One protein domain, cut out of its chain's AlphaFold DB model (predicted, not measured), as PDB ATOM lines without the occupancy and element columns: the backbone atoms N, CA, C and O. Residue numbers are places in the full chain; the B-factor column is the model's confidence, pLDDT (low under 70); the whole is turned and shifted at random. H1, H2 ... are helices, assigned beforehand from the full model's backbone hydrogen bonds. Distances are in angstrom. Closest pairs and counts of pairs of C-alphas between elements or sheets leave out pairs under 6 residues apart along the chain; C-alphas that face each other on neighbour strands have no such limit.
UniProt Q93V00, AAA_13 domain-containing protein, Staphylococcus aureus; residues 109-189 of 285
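What this domain is: This is residues 109 to 189 of the 285 residues of the protein "AAA_13 domain-containing protein" of Staphylococcus aureus (UniProt Q93V00). A long helix, H1, and a shorter one, H2, run the same way and spread apart like a narrow V: after H1 the chain folds back in a long loop, and H2 starts near the middle of H1. The short helix H3 sits beside the last residues of H2, near Ala 159, and residues 177 to 189, of which 177 to 187 belong to H4, stick out from the body at the opposite end of the long axis from residues 109 to 115 of H1, which stick out too. The printed part has 81 residues with four named helices, in the order H1, H2, H3, H4, and no named strand; the class is all helix. The whole is loose, with a radius of gyration of the C-alphas of 15.9 A, and its C-alphas span 59 by 24 by 20 A, the length coming from the two free ends.

Where its parts are: H1, residues 109 to 130, begins with C-alpha 109 at (35.511, 11.969, 69.540) and is 32.0 A from first to last C-alpha. H2 is residues 145 to 159, 20.9 A long, beginning with C-alpha 145 at (29.622, 25.375, 75.946). H3 is residues 166 to 171, a short helix of 8.6 A. H4 is residues 176 to 187, 16.1 A long, ending with C-alpha 187 at (6.305, 52.044, 94.685).

How they stand to each other: H1 and H2 only just touch, with 3 pairs of C-alphas within 8 A. H1 touches H2 with residues 116 to 120 alone, and H2 touches H1 with residue 145 alone; the closest C-alphas of the two, those of Arg 120 and Ile 145, are 6.4 A apart. The two helices run the same way at a shallow tilt of 28 degrees, with their centres 15.6 A apart. H3 is close to H2 but not clearly touching it; their closest C-alphas, those of Ala 159 and Ile 169, are 7.5 A apart. H2 and H3 run opposite ways at a steep tilt of 68 degrees, only just short of about perpendicular. H4 touches no helix and is apart from H1, H2 and H3. In H1, H2, H3 and H4 every O i to N i+4 pair is within hydrogen-bond range.

The domain as a whole: The outline is a rod, and the two farthest C-alphas, those of Lys 109 and Val 189, are 58.7 A apart. Without the stretches that stand free, the body of 61 residues spans 31 by 24 by 17 A. The link from H1 to H2, residues 131 to 144, is long; H2 to H3 is a short link and H3 to H4 a tight one. The printed part has no cut. The mean pLDDT of the printed part is 87.2, and the model's confidence is under 70 at residues 174 to 176 and 187 to 189.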
ATOM      1  N   LYS A 109      35.869  10.645  70.072       91.88
ATOM      2  CA  LYS A 109      35.511  11.969  69.540       91.88
ATOM      3  C   LYS A 109      34.007  12.096  69.304       91.88
ATOM      4  O   LYS A 109      33.428  13.112  69.687       91.88
ATOM      5  N   LYS A 110      33.360  11.077  68.728       93.31
ATOM      6  CA  LYS A 110      31.896  11.058  68.552       93.31
ATOM      7  C   LYS A 110      31.175  11.136  69.898       93.31
ATOM      8  O   LYS A 110      30.270  11.953  70.062       93.31
ATOM      9  N   LEU A 111      31.613  10.345  70.879       94.50
ATOM     10  CA  LEU A 111      31.041  10.342  72.223       94.50
ATOM     11  C   LEU A 111      31.192  11.708  72.911       94.50
ATOM     12  O   LEU A 111      30.251  12.178  73.551       94.50
ATOM     13  N   LEU A 112      32.343  12.367  72.751       93.69
ATOM     14  CA  LEU A 112      32.594  13.709  73.280       93.69
ATOM     15  C   LEU A 112      31.613  14.740  72.701       93.69
ATOM     16  O   LEU A 112      31.037  15.526  73.454       93.69
ATOM     17  N   VAL A 113      31.411  14.734  71.379       93.38
ATOM     18  CA  VAL A 113      30.468  15.640  70.699       93.38
ATOM     19  C   VAL A 113      29.049  15.427  71.221       93.38
ATOM     20  O   VAL A 113      28.365  16.392  71.566       93.38
ATOM     21  N   GLU A 114      28.631  14.171  71.368       95.06
ATOM     22  CA  GLU A 114      27.295  13.830  71.858       95.06
ATOM     23  C   GLU A 114      27.084  14.244  73.324       95.06
ATOM     24  O   GLU A 114      26.052  14.817  73.681       95.06
ATOM     25  N   LYS A 115      28.078  14.019  74.193       95.38
ATOM     26  CA  LYS A 115      28.041  14.469  75.595       95.38
ATOM     27  C   LYS A 115      27.953  15.991  75.695       95.38
ATOM     28  O   LYS A 115      27.166  16.505  76.489       95.38
ATOM     29  N   ARG A 116      28.717  16.706  74.865       94.50
ATOM     30  CA  ARG A 116      28.670  18.168  74.774       94.50
ATOM     31  C   ARG A 116      27.289  18.660  74.334       94.50
ATOM     32  O   ARG A 116      26.719  19.526  74.995       94.50
ATOM     33  N   ARG A 117      26.699  18.063  73.295       93.38
ATOM     34  CA  ARG A 117      25.334  18.387  72.844       93.38
ATOM     35  C   ARG A 117      24.313  18.241  73.979       93.38
ATOM     36  O   ARG A 117      23.583  19.188  74.262       93.38
ATOM     37  N   LYS A 118      24.335  17.110  74.695       95.88
ATOM     38  CA  LYS A 118      23.439  16.859  75.842       95.88
ATOM     39  C   LYS A 118      23.616  17.877  76.969       95.88
ATOM     40  O   LYS A 118      22.635  18.339  77.541       95.88
ATOM     41  N   LEU A 119      24.855  18.261  77.276       95.31
ATOM     42  CA  LEU A 119      25.128  19.292  78.279       95.31
ATOM     43  C   LEU A 119      24.543  20.653  77.866       95.31
ATOM     44  O   LEU A 119      23.944  21.345  78.688       95.31
ATOM     45  N   ARG A 120      24.663  21.021  76.585       94.19
ATOM     46  CA  ARG A 120      24.079  22.260  76.049       94.19
ATOM     47  C   ARG A 120      22.553  22.265  76.151       94.19
ATOM     48  O   ARG A 120      21.977  23.296  76.492       94.19
ATOM     49  N   GLU A 121      21.916  21.128  75.885       95.00
ATOM     50  CA  GLU A 121      20.467  20.944  76.022       95.00
ATOM     51  C   GLU A 121      20.013  21.103  77.471       95.00
ATOM     52  O   GLU A 121      19.118  21.900  77.732       95.00
ATOM     53  N   LEU A 122      20.695  20.458  78.423       95.88
ATOM     54  CA  LEU A 122      20.400  20.599  79.854       95.88
ATOM     55  C   LEU A 122      20.471  22.059  80.320       95.88
ATOM     56  O   LEU A 122      19.567  22.538  81.002       95.88
ATOM     57  N   ILE A 123      21.510  22.795  79.914       94.38
ATOM     58  CA  ILE A 123      21.644  24.226  80.229       94.38
ATOM     59  C   ILE A 123      20.470  25.030  79.653       94.38
ATOM     60  O   ILE A 123      19.949  25.934  80.308       94.38
ATOM     61  N   ASN A 124      20.051  24.721  78.426       93.69
ATOM     62  CA  ASN A 124      18.940  25.413  77.779       93.69
ATOM     63  C   ASN A 124      17.600  25.112  78.463       93.69
ATOM     64  O   ASN A 124      16.797  26.030  78.623       93.69
ATOM     65  N   GLU A 125      17.368  23.877  78.904       93.69
ATOM     66  CA  GLU A 125      16.162  23.506  79.652       93.69
ATOM     67  C   GLU A 125      16.103  24.193  81.020       93.69
ATOM     68  O   GLU A 125      15.068  24.753  81.382       93.69
ATOM     69  N   ILE A 126      17.230  24.276  81.738       91.38
ATOM     70  CA  ILE A 126      17.324  25.070  82.975       91.38
ATOM     71  C   ILE A 126      17.008  26.545  82.695       91.38
ATOM     72  O   ILE A 126      16.273  27.180  83.448       91.38
ATOM     73  N   HIS A 127      17.531  27.113  81.608       91.31
ATOM     74  CA  HIS A 127      17.236  28.502  81.254       91.31
ATOM     75  C   HIS A 127      15.745  28.720  80.963       91.31
ATOM     76  O   HIS A 127      15.168  29.695  81.444       91.31
ATOM     77  N   LYS A 128      15.119  27.823  80.189       89.62
ATOM     78  CA  LYS A 128      13.690  27.897  79.852       89.62
ATOM     79  C   LYS A 128      12.805  27.802  81.092       89.62
ATOM     80  O   LYS A 128      11.871  28.585  81.203       89.62
ATOM     81  N   SER A 129      13.107  26.892  82.016       87.62
ATOM     82  CA  SER A 129      12.310  26.742  83.236       87.62
ATOM     83  C   SER A 129      12.443  27.951  84.165       87.62
ATOM     84  O   SER A 129      11.458  28.388  84.751       87.62
ATOM     85  N   ARG A 130      13.639  28.547  84.264       86.00
ATOM     86  CA  ARG A 130      13.901  29.678  85.170       86.00
ATOM     87  C   ARG A 130      13.403  31.027  84.662       86.00
ATOM     88  O   ARG A 130      13.019  31.866  85.474       86.00
ATOM     89  N   LYS A 131      13.395  31.250  83.344       84.56
ATOM     90  CA  LYS A 131      12.907  32.515  82.768       84.56
ATOM     91  C   LYS A 131      11.383  32.684  82.840       84.56
ATOM     92  O   LYS A 131      10.908  33.776  82.546       84.56
ATOM     93  N   GLY A 132      10.642  31.617  83.153       80.50
ATOM     94  CA  GLY A 132       9.181  31.622  83.174       80.50
ATOM     95  C   GLY A 132       8.586  32.147  81.864       80.50
ATOM     96  O   GLY A 132       8.964  31.705  80.775       80.50
ATOM     97  N   ASN A 133       7.688  33.126  81.978       80.00
ATOM     98  CA  ASN A 133       6.978  33.724  80.843       80.00
ATOM     99  C   ASN A 133       7.751  34.871  80.169       80.00
ATOM    100  O   ASN A 133       7.310  35.398  79.145       80.00
ATOM    101  N   LEU A 134       8.926  35.243  80.689       80.00
ATOM    102  CA  LEU A 134       9.703  36.334  80.118       80.00
ATOM    103  C   LEU A 134      10.253  35.978  78.732       80.00
ATOM    104  O   LEU A 134      10.783  34.889  78.472       80.00
ATOM    105  N   LYS A 135      10.239  36.972  77.839       85.06
ATOM    106  CA  LYS A 135      10.788  36.890  76.474       85.06
ATOM    107  C   LYS A 135      12.323  36.973  76.442       85.06
ATOM    108  O   LYS A 135      12.901  37.608  75.567       85.06
ATOM    109  N   ILE A 136      13.004  36.317  77.383       85.88
ATOM    110  CA  ILE A 136      14.468  36.230  77.402       85.88
ATOM    111  C   ILE A 136      14.905  35.133  76.416       85.88
ATOM    112  O   ILE A 136      14.456  33.980  76.530       85.88
ATOM    113  N   PRO A 137      15.749  35.462  75.419       89.50
ATOM    114  CA  PRO A 137      16.221  34.490  74.449       89.50
ATOM    115  C   PRO A 137      17.311  33.592  75.043       89.50
ATOM    116  O   PRO A 137      18.121  34.003  75.881       89.50
ATOM    117  N   LEU A 138      17.371  32.364  74.529       91.44
ATOM    118  CA  LEU A 138      18.484  31.457  74.785       91.44
ATOM    119  C   LEU A 138      19.801  32.062  74.282       91.44
ATOM    120  O   LEU A 138      19.836  32.880  73.361       91.44
ATOM    121  N   LYS A 139      20.919  31.624  74.867       92.12
ATOM    122  CA  LYS A 139      22.244  31.997  74.357       92.12
ATOM    123  C   LYS A 139      22.440  31.402  72.962       92.12
ATOM    124  O   LYS A 139      22.143  30.223  72.780       92.12
ATOM    125  N   SER A 140      22.980  32.202  72.038       89.69
ATOM    126  CA  SER A 140      23.191  31.851  70.622       89.69
ATOM    127  C   SER A 140      23.728  30.429  70.416       89.69
ATOM    128  O   SER A 140      24.624  29.984  71.139       89.69
ATOM    129  N   SER A 141      23.196  29.738  69.407       85.88
ATOM    130  CA  SER A 141      23.612  28.391  68.994       85.88
ATOM    131  C   SER A 141      25.079  28.317  68.576       85.88
ATOM    132  O   SER A 141      25.681  27.258  68.688       85.88
ATOM    133  N   ASN A 142      25.652  29.437  68.133       90.25
ATOM    134  CA  ASN A 142      27.015  29.487  67.603       90.25
ATOM    135  C   ASN A 142      28.082  29.528  68.705       90.25
ATOM    136  O   ASN A 142      29.263  29.403  68.401       90.25
ATOM    137  N   LYS A 143      27.682  29.725  69.969       90.69
ATOM    138  CA  LYS A 143      28.611  29.765  71.101       90.69
ATOM    139  C   LYS A 143      28.945  28.369  71.601       90.69
ATOM    140  O   LYS A 143      28.052  27.523  71.728       90.69
ATOM    141  N   SER A 144      30.210  28.167  71.955       92.50
ATOM    142  CA  SER A 144      30.663  26.948  72.618       92.50
ATOM    143  C   SER A 144      30.044  26.815  74.013       92.50
ATOM    144  O   SER A 144      29.470  27.755  74.572       92.50
ATOM    145  N   ILE A 145      30.142  25.622  74.596       92.94
ATOM    146  CA  ILE A 145      29.622  25.375  75.946       92.94
ATOM    147  C   ILE A 145      30.411  26.191  76.968       92.94
ATOM    148  O   ILE A 145      29.828  26.758  77.885       92.94
ATOM    149  N   GLU A 146      31.720  26.290  76.774       94.25
ATOM    150  CA  GLU A 146      32.637  27.026  77.630       94.25
ATOM    151  C   GLU A 146      32.297  28.525  77.629       94.25
ATOM    152  O   GLU A 146      32.176  29.138  78.688       94.25
ATOM    153  N   GLU A 147      32.020  29.102  76.456       95.06
ATOM    154  CA  GLU A 147      31.570  30.494  76.339       95.06
ATOM    155  C   GLU A 147      30.218  30.725  77.022       95.06
ATOM    156  O   GLU A 147      29.984  31.761  77.643       95.06
ATOM    157  N   VAL A 148      29.302  29.764  76.906       95.31
ATOM    158  CA  VAL A 148      27.979  29.837  77.537       95.31
ATOM    159  C   VAL A 148      28.099  29.804  79.056       95.31
ATOM    160  O   VAL A 148      27.434  30.599  79.724       95.31
ATOM    161  N   ILE A 149      28.943  28.923  79.596       94.56
ATOM    162  CA  ILE A 149      29.215  28.831  81.033       94.56
ATOM    163  C   ILE A 149      29.817  30.146  81.532       94.56
ATOM    164  O   ILE A 149      29.271  30.730  82.464       94.56
ATOM    165  N   ALA A 150      30.831  30.683  80.848       96.25
ATOM    166  CA  ALA A 150      31.458  31.952  81.220       96.25
ATOM    167  C   ALA A 150      30.456  33.125  81.254       96.25
ATOM    168  O   ALA A 150      30.512  33.993  82.129       96.25
ATOM    169  N   ILE A 151      29.486  33.150  80.332       95.19
ATOM    170  CA  ILE A 151      28.405  34.150  80.351       95.19
ATOM    171  C   ILE A 151      27.528  33.988  81.595       95.19
ATOM    172  O   ILE A 151      27.160  34.989  82.211       95.19
ATOM    173  N   TYR A 152      27.166  32.760  81.966       93.75
ATOM    174  CA  TYR A 152      26.362  32.525  83.167       93.75
ATOM    175  C   TYR A 152      27.125  32.831  84.455       93.75
ATOM    176  O   TYR A 152      26.537  33.403  85.368       93.75
ATOM    177  N   GLU A 153      28.424  32.545  84.514       95.31
ATOM    178  CA  GLU A 153      29.287  32.940  85.633       95.31
ATOM    179  C   GLU A 153      29.340  34.461  85.793       95.31
ATOM    180  O   GLU A 153      29.181  34.979  86.902       95.31
ATOM    181  N   LYS A 154      29.484  35.197  84.682       96.25
ATOM    182  CA  LYS A 154      29.415  36.662  84.695       96.25
ATOM    183  C   LYS A 154      28.054  37.151  85.195       96.25
ATOM    184  O   LYS A 154      28.010  37.991  86.088       96.25
ATOM    185  N   ASN A 155      26.961  36.587  84.681       92.19
ATOM    186  CA  ASN A 155      25.613  36.950  85.120       92.19
ATOM    187  C   ASN A 155      25.407  36.682  86.617       92.19
ATOM    188  O   ASN A 155      24.792  37.495  87.297       92.19
ATOM    189  N   LEU A 156      25.940  35.577  87.146       93.06
ATOM    190  CA  LEU A 156      25.886  35.275  88.575       93.06
ATOM    191  C   LEU A 156      26.677  36.303  89.394       93.06
ATOM    192  O   LEU A 156      26.214  36.737  90.447       93.06
ATOM    193  N   LYS A 157      27.857  36.717  88.915       94.62
ATOM    194  CA  LYS A 157      28.656  37.766  89.561       94.62
ATOM    195  C   LYS A 157      27.920  39.105  89.586       94.62
ATOM    196  O   LYS A 157      27.982  39.800  90.595       94.62
ATOM    197  N   ASP A 158      27.232  39.459  88.505       94.44
ATOM    198  CA  ASP A 158      26.450  40.692  88.434       94.44
ATOM    199  C   ASP A 158      25.185  40.614  89.305       94.44
ATOM    200  O   ASP A 158      24.908  41.552  90.045       94.44
ATOM    201  N   ALA A 159      24.487  39.474  89.329       90.44
ATOM    202  CA  ALA A 159      23.338  39.251  90.209       90.44
ATOM    203  C   ALA A 159      23.706  39.382  91.697       90.44
ATOM    204  O   ALA A 159      22.978  40.016  92.456       90.44
ATOM    205  N   LYS A 160      24.879  38.871  92.098       93.12
ATOM    206  CA  LYS A 160      25.401  38.975  93.474       93.12
ATOM    207  C   LYS A 160      25.636  40.406  93.964       93.12
ATOM    208  O   LYS A 160      25.755  40.612  95.170       93.12
ATOM    209  N   LYS A 161      25.752  41.382  93.055       94.56
ATOM    210  CA  LYS A 161      25.864  42.807  93.413       94.56
ATOM    211  C   LYS A 161      24.520  43.407  93.830       94.56
ATOM    212  O   LYS A 161      24.518  44.438  94.485       94.56
ATOM    213  N   ILE A 162      23.413  42.792  93.412       88.06
ATOM    214  CA  ILE A 162      22.044  43.261  93.656       88.06
ATOM    215  C   ILE A 162      21.412  42.468  94.804       88.06
ATOM    216  O   ILE A 162      20.803  43.049  95.692       88.06
ATOM    217  N   GLU A 163      21.571  41.143  94.794       87.06
ATOM    218  CA  GLU A 163      21.072  40.234  95.827       87.06
ATOM    219  C   GLU A 163      22.240  39.408  96.369       87.06
ATOM    220  O   GLU A 163      22.883  38.662  95.631       87.06
ATOM    221  N   HIS A 164      22.546  39.535  97.657       89.56
ATOM    222  CA  HIS A 164      23.681  38.834  98.258       89.56
ATOM    223  C   HIS A 164      23.347  37.385  98.636       89.56
ATOM    224  O   HIS A 164      24.249  36.544  98.705       89.56
ATOM    225  N   ASN A 165      22.068  37.063  98.846       90.50
ATOM    226  CA  ASN A 165      21.639  35.714  99.182       90.50
ATOM    227  C   ASN A 165      21.613  34.812  97.934       90.50
ATOM    228  O   ASN A 165      20.762  34.927  97.049       90.50
ATOM    229  N   ILE A 166      22.547  33.858  97.886       88.69
ATOM    230  CA  ILE A 166      22.685  32.905  96.775       88.69
ATOM    231  C   ILE A 166      21.450  32.009  96.632       88.69
ATOM    232  O   ILE A 166      21.076  31.678  95.509       88.69
ATOM    233  N   GLU A 167      20.812  31.625  97.736       88.94
ATOM    234  CA  GLU A 167      19.646  30.744  97.705       88.94
ATOM    235  C   GLU A 167      18.421  31.480  97.146       88.94
ATOM    236  O   GLU A 167      17.671  30.918  96.346       88.94
ATOM    237  N   SER A 168      18.290  32.776  97.452       85.88
ATOM    238  CA  SER A 168      17.305  33.654  96.812       85.88
ATOM    239  C   SER A 168      17.528  33.740  95.301       85.88
ATOM    240  O   SER A 168      16.583  33.573  94.534       85.88
ATOM    241  N   ILE A 169      18.778  33.921  94.848       87.75
ATOM    242  CA  ILE A 169      19.116  33.927  93.411       87.75
ATOM    243  C   ILE A 169      18.796  32.573  92.764       87.75
ATOM    244  O   ILE A 169      18.266  32.518  91.655       87.75
ATOM    245  N   ARG A 170      19.122  31.470  93.443       86.00
ATOM    246  CA  ARG A 170      18.934  30.107  92.936       86.00
ATOM    247  C   ARG A 170      17.461  29.753  92.757       86.00
ATOM    248  O   ARG A 170      17.107  29.095  91.776       86.00
ATOM    249  N   ASN A 171      16.626  30.162  93.706       85.31
ATOM    250  CA  ASN A 171      15.203  29.839  93.729       85.31
ATOM    251  C   ASN A 171      14.346  30.868  92.994       85.31
ATOM    252  O   ASN A 171      13.165  30.616  92.769       85.31
ATOM    253  N   PHE A 172      14.946  31.972  92.546       81.75
ATOM    254  CA  PHE A 172      14.271  32.960  91.726       81.75
ATOM    255  C   PHE A 172      13.728  32.330  90.436       81.75
ATOM    256  O   PHE A 172      14.443  31.681  89.664       81.75
ATOM    257  N   VAL A 173      12.435  32.534  90.213       79.12
ATOM    258  CA  VAL A 173      11.743  32.210  88.969       79.12
ATOM    259  C   VAL A 173      11.146  33.509  88.478       79.12
ATOM    260  O   VAL A 173      10.402  34.168  89.202       79.12
ATOM    261  N   ALA A 174      11.492  33.887  87.256       68.56
ATOM    262  CA  ALA A 174      11.011  35.133  86.703       68.56
ATOM    263  C   ALA A 174       9.573  34.937  86.196       68.56
ATOM    264  O   ALA A 174       9.354  34.445  85.090       68.56
ATOM    265  N   ASN A 175       8.589  35.267  87.030       69.69
ATOM    266  CA  ASN A 175       7.201  35.415  86.604       69.69
ATOM    267  C   ASN A 175       6.821  36.909  86.652       69.69
ATOM    268  O   ASN A 175       7.342  37.666  87.474       69.69
ATOM    269  N   ASP A 176       5.966  37.345  85.723       66.00
ATOM    270  CA  ASP A 176       5.590  38.762  85.605       66.00
ATOM    271  C   ASP A 176       4.926  39.269  86.890       66.00
ATOM    272  O   ASP A 176       5.184  40.387  87.320       66.00
ATOM    273  N   GLU A 177       4.147  38.415  87.550       72.50
ATOM    274  CA  GLU A 177       3.402  38.745  88.762       72.50
ATOM    275  C   GLU A 177       4.308  39.017  89.973       72.50
ATOM    276  O   GLU A 177       4.108  40.000  90.671       72.50
ATOM    277  N   THR A 178       5.358  38.226  90.217       71.75
ATOM    278  CA  THR A 178       6.297  38.481  91.329       71.75
ATOM    279  C   THR A 178       7.122  39.731  91.088       71.75
ATOM    280  O   THR A 178       7.366  40.474  92.035       71.75
ATOM    281  N   LEU A 179       7.544  39.986  89.848       73.81
ATOM    282  CA  LEU A 179       8.266  41.210  89.509       73.81
ATOM    283  C   LEU A 179       7.365  42.435  89.650       73.81
ATOM    284  O   LEU A 179       7.795  43.431  90.229       73.81
ATOM    285  N   TYR A 180       6.122  42.338  89.184       74.38
ATOM    286  CA  TYR A 180       5.116  43.383  89.316       74.38
ATOM    287  C   TYR A 180       4.759  43.647  90.782       74.38
ATOM    288  O   TYR A 180       4.818  44.787  91.226       74.38
ATOM    289  N   ASN A 181       4.514  42.602  91.574       77.56
ATOM    290  CA  ASN A 181       4.229  42.723  93.003       77.56
ATOM    291  C   ASN A 181       5.418  43.312  93.767       77.56
ATOM    292  O   ASN A 181       5.232  44.149  94.643       77.56
ATOM    293  N   LYS A 182       6.654  42.923  93.424       75.06
ATOM    294  CA  LYS A 182       7.858  43.480  94.055       75.06
ATOM    295  C   LYS A 182       8.063  44.945  93.663       75.06
ATOM    296  O   LYS A 182       8.384  45.757  94.525       75.06
ATOM    297  N   TYR A 183       7.827  45.297  92.399       77.75
ATOM    298  CA  TYR A 183       7.832  46.683  91.931       77.75
ATOM    299  C   TYR A 183       6.781  47.525  92.662       77.75
ATOM    300  O   TYR A 183       7.130  48.549  93.242       77.75
ATOM    301  N   ASN A 184       5.532  47.057  92.713       78.38
ATOM    302  CA  ASN A 184       4.450  47.739  93.417       78.38
ATOM    303  C   ASN A 184       4.750  47.857  94.905       78.38
ATOM    304  O   ASN A 184       4.616  48.942  95.435       78.38
ATOM    305  N   SER A 185       5.277  46.821  95.562       74.12
ATOM    306  CA  SER A 185       5.642  46.913  96.982       74.12
ATOM    307  C   SER A 185       6.689  47.995  97.270       74.12
ATOM    308  O   SER A 185       6.697  48.553  98.357       74.12
ATOM    309  N   ILE A 186       7.561  48.316  96.305       72.69
ATOM    310  CA  ILE A 186       8.533  49.414  96.419       72.69
ATOM    311  C   ILE A 186       7.874  50.763  96.105       72.69
ATOM    312  O   ILE A 186       8.200  51.759  96.741       72.69
ATOM    313  N   TYR A 187       6.963  50.810  95.131       68.00
ATOM    314  CA  TYR A 187       6.305  52.044  94.685       68.00
ATOM    315  C   TYR A 187       5.159  52.491  95.611       68.00
ATOM    316  O   TYR A 187       4.899  53.681  95.751       68.00
ATOM    317  N   GLU A 188       4.488  51.534  96.250       68.75
ATOM    318  CA  GLU A 188       3.442  51.726  97.261       68.75
ATOM    319  C   GLU A 188       4.021  52.103  98.624       68.75
ATOM    320  O   GLU A 188       3.278  52.571  99.488       68.75
ATOM    321  N   VAL A 189       5.341  51.962  98.827       66.12
ATOM    322  CA  VAL A 189       6.015  52.614  99.952       66.12
ATOM    323  C   VAL A 189       5.937  54.114  99.705       66.12
ATOM    324  O   VAL A 189       6.769  54.718  99.025       66.12
TER     325      VAL A 189